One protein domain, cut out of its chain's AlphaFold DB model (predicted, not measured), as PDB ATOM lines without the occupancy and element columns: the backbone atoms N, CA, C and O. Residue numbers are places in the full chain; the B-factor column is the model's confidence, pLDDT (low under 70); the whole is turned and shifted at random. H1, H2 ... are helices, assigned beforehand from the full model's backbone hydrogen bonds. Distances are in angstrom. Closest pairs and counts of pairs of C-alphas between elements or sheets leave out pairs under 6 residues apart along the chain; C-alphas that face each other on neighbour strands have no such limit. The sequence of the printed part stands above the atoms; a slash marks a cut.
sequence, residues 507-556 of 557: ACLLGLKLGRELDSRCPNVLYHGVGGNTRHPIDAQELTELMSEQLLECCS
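Overview. This is residues 507 to 556 of the 557 residues of an uncharacterized protein of Beauveria bassiana D1-5 (UniProt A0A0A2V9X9). A small head of two short helices, H1 and H2, and long loops sends out one long helix, H3, whose far part sticks out as an arm with residues 547 to 556. The printed part has 50 residues with three named helices in the order H1, H2, H3 and no named strand; its class is all helix. It is loose, with a radius of gyration of the C-alphas of 12.3 A, and spans 36 by 19 by 18 A.

Arrangement. Start at H3, residues 540 to 554, which is close to but not clearly touching H1, residues 507 to 513. Their closest C-alphas, those of Ala 540 and Lys 513, are 5.2 A apart, and their lines are about perpendicular at 85 degrees. H2, residues 525 to 528, is apart from H3, and only just apart from H1, with closest C-alphas 8.2 A apart. In H1 every O i to N i+4 pair is within hydrogen-bond range, in H3 10 of 11; H2 is too short for such a pair.

Along the chain. Find C-alpha 540 at (125.964, 85.230, 105.008); from there H3 runs 21.2 A to C-alpha 554 at (126.210, 64.696, 99.844). H1 begins at C-alpha 507 at (121.516, 91.884, 94.028) and runs 9.8 A; H2 runs 5.3 A.

Size, cuts and confidence. The farthest C-alphas, of Ser 520 and Ser 556, are 36.6 A apart. The printed part has no cut, and both links, H1 to H2 and H2 to H3, are long. Look for pLDDT under 70 at residues 530 to 532 and 554 to 556 of this model.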
ATOM      1  N   ALA A 507     122.009  90.824  93.151       87.94
ATOM      2  CA  ALA A 507     121.516  91.884  94.028       87.94
ATOM      3  C   ALA A 507     120.858  91.331  95.307       87.94
ATOM      4  O   ALA A 507     121.039  91.915  96.370       87.94
ATOM      5  N   CYS A 508     120.169  90.186  95.235       90.38
ATOM      6  CA  CYS A 508     119.639  89.497  96.413       90.38
ATOM      7  C   CYS A 508     120.772  88.915  97.277       90.38
ATOM      8  O   CYS A 508     120.785  89.120  98.485       90.38
ATOM      9  N   LEU A 509     121.776  88.274  96.664       90.56
ATOM     10  CA  LEU A 509     122.951  87.742  97.378       90.56
ATOM     11  C   LEU A 509     123.808  88.850  98.021       90.56
ATOM     12  O   LEU A 509     124.320  88.691  99.130       90.56
ATOM     13  N   LEU A 510     123.922  90.010  97.368       89.75
ATOM     14  CA  LEU A 510     124.524  91.207  97.961       89.75
ATOM     15  C   LEU A 510     123.639  91.807  99.069       89.75
ATOM     16  O   LEU A 510     124.160  92.352 100.040       89.75
ATOM     17  N   GLY A 511     122.316  91.685  98.937       89.88
ATOM     18  CA  GLY A 511     121.335  92.053  99.955       89.88
ATOM     19  C   GLY A 511     121.529  91.262 101.245       89.88
ATOM     20  O   GLY A 511     121.720  91.873 102.296       89.88
ATOM     21  N   LEU A 512     121.604  89.932 101.138       91.38
ATOM     22  CA  LEU A 512     121.979  89.008 102.215       91.38
ATOM     23  C   LEU A 512     123.284  89.440 102.900       91.38
ATOM     24  O   LEU A 512     123.292  89.724 104.095       91.38
ATOM     25  N   LYS A 513     124.379  89.570 102.135       89.06
ATOM     26  CA  LYS A 513     125.713  89.895 102.676       89.06
ATOM     27  C   LYS A 513     125.796  91.258 103.378       89.06
ATOM     28  O   LYS A 513     126.677  91.457 104.209       89.06
ATOM     29  N   LEU A 514     124.920  92.202 103.036       88.12
ATOM     30  CA  LEU A 514     124.913  93.558 103.596       88.12
ATOM     31  C   LEU A 514     123.703  93.837 104.506       88.12
ATOM     32  O   LEU A 514     123.471  94.996 104.853       88.12
ATOM     33  N   GLY A 515     122.913  92.815 104.861       84.56
ATOM     34  CA  GLY A 515     121.715  92.948 105.699       84.56
ATOM     35  C   GLY A 515     120.649  93.898 105.131       84.56
ATOM     36  O   GLY A 515     119.927  94.535 105.901       84.56
ATOM     37  N   ARG A 516     120.589  94.054 103.802       88.88
ATOM     38  CA  ARG A 516     119.680  94.972 103.091       88.88
ATOM     39  C   ARG A 516     118.350  94.293 102.749       88.88
ATOM     40  O   ARG A 516     118.118  93.129 103.068       88.88
ATOM     41  N   GLU A 517     117.467  95.056 102.117       89.38
ATOM     42  CA  GLU A 517     116.173  94.566 101.645       89.38
ATOM     43  C   GLU A 517     116.308  93.609 100.450       89.38
ATOM     44  O   GLU A 517     117.296  93.642  99.711       89.38
ATOM     45  N   LEU A 518     115.309  92.742 100.283       90.06
ATOM     46  CA  LEU A 518     115.252  91.733  99.225       90.06
ATOM     47  C   LEU A 518     115.116  92.371  97.828       90.06
ATOM     48  O   LEU A 518     114.306  93.275  97.627       90.06
ATOM     49  N   ASP A 519     115.836  91.846  96.829       90.00
ATOM     50  CA  ASP A 519     115.614  92.225  95.423       90.00
ATOM     51  C   ASP A 519     114.261  91.674  94.959       90.00
ATOM     52  O   ASP A 519     114.089  90.464  94.805       90.00
ATOM     53  N   SER A 520     113.307  92.566  94.693       86.56
ATOM     54  CA  SER A 520     111.958  92.225  94.219       86.56
ATOM     55  C   SER A 520     111.935  91.518  92.858       86.56
ATOM     56  O   SER A 520     110.903  90.976  92.469       86.56
ATOM     57  N   ARG A 521     113.068  91.490  92.143       87.12
ATOM     58  CA  ARG A 521     113.262  90.756  90.881       87.12
ATOM     59  C   ARG A 521     113.925  89.386  91.070       87.12
ATOM     60  O   ARG A 521     114.153  88.688  90.084       87.12
ATOM     61  N   CYS A 522     114.263  88.992  92.299       89.12
ATOM     62  CA  CYS A 522     114.803  87.665  92.576       89.12
ATOM     63  C   CYS A 522     113.715  86.594  92.351       89.12
ATOM     64  O   CYS A 522     112.656  86.685  92.976       89.12
ATOM     65  N   PRO A 523     113.953  85.543  91.538       87.31
ATOM     66  CA  PRO A 523     112.946  84.507  91.280       87.31
ATOM     67  C   PRO A 523     112.547  83.733  92.547       87.31
ATOM     68  O   PRO A 523     111.463  83.158  92.609       87.31
ATOM     69  N   ASN A 524     113.393  83.769  93.584       88.38
ATOM     70  CA  ASN A 524     113.154  83.138  94.879       88.38
ATOM     71  C   ASN A 524     112.710  84.116  95.982       88.38
ATOM     72  O   ASN A 524     112.659  83.711  97.141       88.38
ATOM     73  N   VAL A 525     112.382  85.381  95.672       87.50
ATOM     74  CA  VAL A 525     112.074  86.417  96.686       87.50
ATOM     75  C   VAL A 525     111.018  85.975  97.712       87.50
ATOM     76  O   VAL A 525     111.160  86.237  98.906       87.50
ATOM     77  N   LEU A 526     110.012  85.214  97.268       84.06
ATOM     78  CA  LEU A 526     108.935  84.677  98.108       84.06
ATOM     79  C   LEU A 526     109.409  83.637  99.141       84.06
ATOM     80  O   LEU A 526     108.765  83.480 100.174       84.06
ATOM     81  N   TYR A 527     110.530  82.950  98.896       83.88
ATOM     82  CA  TYR A 527     111.146  82.022  99.853       83.88
ATOM     83  C   TYR A 527     112.045  82.732 100.876       83.88
ATOM     84  O   TYR A 527     112.424  82.128 101.875       83.88
ATOM     85  N   HIS A 528     112.403  83.997 100.638       84.44
ATOM     86  CA  HIS A 528     113.195  84.799 101.571       84.44
ATOM     87  C   HIS A 528     112.303  85.660 102.480       84.44
ATOM     88  O   HIS A 528     112.570  85.753 103.673       84.44
ATOM     89  N   GLY A 529     111.216  86.236 101.951       73.69
ATOM     90  CA  GLY A 529     110.291  87.119 102.683       73.69
ATOM     91  C   GLY A 529     109.329  86.415 103.652       73.69
ATOM     92  O   GLY A 529     108.135  86.723 103.677       73.69
ATOM     93  N   VAL A 530     109.815  85.442 104.430       68.69
ATOM     94  CA  VAL A 530     108.992  84.653 105.362       68.69
ATOM     95  C   VAL A 530     108.334  85.575 106.396       68.69
ATOM     96  O   VAL A 530     108.981  86.430 106.997       68.69
ATOM     97  N   GLY A 531     107.019  85.429 106.582       64.19
ATOM     98  CA  GLY A 531     106.239  86.255 107.512       64.19
ATOM     99  C   GLY A 531     106.030  87.715 107.080       64.19
ATOM    100  O   GLY A 531     105.559  88.509 107.887       64.19
ATOM    101  N   GLY A 532     106.362  88.082 105.835       66.06
ATOM    102  CA  GLY A 532     106.254  89.463 105.342       66.06
ATOM    103  C   GLY A 532     107.445  90.359 105.705       66.06
ATOM    104  O   GLY A 532     107.364  91.575 105.551       66.06
ATOM    105  N   ASN A 533     108.546  89.774 106.182       73.50
ATOM    106  CA  ASN A 533     109.778  90.501 106.476       73.50
ATOM    107  C   ASN A 533     110.477  90.943 105.169       73.50
ATOM    108  O   ASN A 533     110.564  90.163 104.222       73.50
ATOM    109  N   THR A 534     110.990  92.178 105.096       82.62
ATOM    110  CA  THR A 534     111.582  92.737 103.857       82.62
ATOM    111  C   THR A 534     113.058  92.384 103.655       82.62
ATOM    112  O   THR A 534     113.682  92.880 102.718       82.62
ATOM    113  N   ARG A 535     113.631  91.529 104.512       87.12
ATOM    114  CA  ARG A 535     115.045  91.117 104.514       87.12
ATOM    115  C   ARG A 535     115.174  89.596 104.583       87.12
ATOM    116  O   ARG A 535     114.201  88.900 104.861       87.12
ATOM    117  N   HIS A 536     116.380  89.089 104.336       88.94
ATOM    118  CA  HIS A 536     116.682  87.668 104.515       88.94
ATOM    119  C   HIS A 536     116.526  87.241 105.992       88.94
ATOM    120  O   HIS A 536     116.828  88.042 106.878       88.94
ATOM    121  N   PRO A 537     116.055  86.006 106.263       85.44
ATOM    122  CA  PRO A 537     115.888  85.486 107.621       85.44
ATOM    123  C   PRO A 537     117.182  84.886 108.192       85.44
ATOM    124  O   PRO A 537     117.304  84.800 109.407       85.44
ATOM    125  N   ILE A 538     118.105  84.499 107.307       88.69
ATOM    126  CA  ILE A 538     119.467  84.042 107.600       88.69
ATOM    127  C   ILE A 538     120.474  85.111 107.167       88.69
ATOM    128  O   ILE A 538     120.124  85.979 106.357       88.69
ATOM    129  N   ASP A 539     121.721  85.026 107.631       87.75
ATOM    130  CA  ASP A 539     122.822  85.871 107.148       87.75
ATOM    131  C   ASP A 539     123.830  85.127 106.237       87.75
ATOM    132  O   ASP A 539     123.587  84.015 105.761       87.75
ATOM    133  N   ALA A 540     124.942  85.788 105.895       88.12
ATOM    134  CA  ALA A 540     125.964  85.230 105.008       88.12
ATOM    135  C   ALA A 540     126.917  84.222 105.683       88.12
ATOM    136  O   ALA A 540     127.533  83.425 104.974       88.12
ATOM    137  N   GLN A 541     127.053  84.240 107.012       88.44
ATOM    138  CA  GLN A 541     127.758  83.196 107.755       88.44
ATOM    139  C   GLN A 541     126.865  81.955 107.854       88.44
ATOM    140  O   GLN A 541     127.286  80.878 107.444       88.44
ATOM    141  N   GLU A 542     125.610  82.125 108.270       87.75
ATOM    142  CA  GLU A 542     124.632  81.037 108.408       87.75
ATOM    143  C   GLU A 542     124.369  80.317 107.070       87.75
ATOM    144  O   GLU A 542     124.338  79.088 107.017       87.75
ATOM    145  N   LEU A 543     124.300  81.048 105.946       88.50
ATOM    146  CA  LEU A 543     124.273  80.430 104.611       88.50
ATOM    147  C   LEU A 543     125.525  79.576 104.333       88.50
ATOM    148  O   LEU A 543     125.420  78.523 103.707       88.50
ATOM    149  N   THR A 544     126.705  80.030 104.762       88.31
ATOM    150  CA  THR A 544     127.974  79.318 104.526       88.31
ATOM    151  C   THR A 544     128.050  78.033 105.353       88.31
ATOM    152  O   THR A 544     128.516  77.008 104.854       88.31
ATOM    153  N   GLU A 545     127.548  78.067 106.587       89.94
ATOM    154  CA  GLU A 545     127.441  76.907 107.475       89.94
ATOM    155  C   GLU A 545     126.461  75.875 106.887       89.94
ATOM    156  O   GLU A 545     126.870  74.750 106.598       89.94
ATOM    157  N   LEU A 546     125.234  76.286 106.538       87.88
ATOM    158  CA  LEU A 546     124.221  75.415 105.915       87.88
ATOM    159  C   LEU A 546     124.677  74.801 104.577       87.88
ATOM    160  O   LEU A 546     124.407  73.631 104.299       87.88
ATOM    161  N   MET A 547     125.388  75.561 103.735       86.12
ATOM    162  CA  MET A 547     125.973  75.021 102.500       86.12
ATOM    163  C   MET A 547     127.096  74.013 102.776       86.12
ATOM    164  O   MET A 547     127.261  73.066 102.007       86.12
ATOM    165  N   SER A 548     127.858  74.190 103.859       85.56
ATOM    166  CA  SER A 548     128.918  73.255 104.251       85.56
ATOM    167  C   SER A 548     128.330  71.939 104.766       85.56
ATOM    168  O   SER A 548     128.789  70.874 104.358       85.56
ATOM    169  N   GLU A 549     127.275  71.995 105.583       85.69
ATOM    170  CA  GLU A 549     126.535  70.809 106.036       85.69
ATOM    171  C   GLU A 549     125.943  70.031 104.852       85.69
ATOM    172  O   GLU A 549     126.192  68.832 104.717       85.69
ATOM    173  N   GLN A 550     125.263  70.713 103.922       81.50
ATOM    174  CA  GLN A 550     124.668  70.066 102.747       81.50
ATOM    175  C   GLN A 550     125.714  69.398 101.830       81.50
ATOM    176  O   GLN A 550     125.432  68.369 101.212       81.50
ATOM    177  N   LEU A 551     126.930  69.949 101.738       80.75
ATOM    178  CA  LEU A 551     128.036  69.328 100.998       80.75
ATOM    179  C   LEU A 551     128.635  68.120 101.740       80.75
ATOM    180  O   LEU A 551     129.043  67.159 101.091       80.75
ATOM    181  N   LEU A 552     128.664  68.136 103.076       80.25
ATOM    182  CA  LEU A 552     129.123  67.006 103.890       80.25
ATOM    183  C   LEU A 552     128.137  65.827 103.852       80.25
ATOM    184  O   LEU A 552     128.575  64.680 103.732       80.25
ATOM    185  N   GLU A 553     126.826  66.090 103.871       73.19
ATOM    186  CA  GLU A 553     125.800  65.055 103.678       73.19
ATOM    187  C   GLU A 553     125.905  64.408 102.287       73.19
ATOM    188  O   GLU A 553     125.968  63.183 102.195       73.19
ATOM    189  N   CYS A 554     126.030  65.205 101.215       63.19
ATOM    190  CA  CYS A 554     126.210  64.696  99.844       63.19
ATOM    191  C   CYS A 554     127.494  63.864  99.642       63.19
ATOM    192  O   CYS A 554     127.565  63.070  98.707       63.19
ATOM    193  N   CYS A 555     128.515  64.046 100.484       57.34
ATOM    194  CA  CYS A 555     129.751  63.254 100.465       57.34
ATOM    195  C   CYS A 555     129.680  61.982 101.333       57.34
ATOM    196  O   CYS A 555     130.657  61.233 101.390       57.34
ATOM    197  N   SER A 556     128.557  61.747 102.018       51.09
ATOM    198  CA  SER A 556     128.364  60.654 102.983       51.09
ATOM    199  C   SER A 556     127.343  59.598 102.523       51.09
ATOM    200  O   SER A 556     126.981  58.722 103.312       51.09
TER     201      SER A 556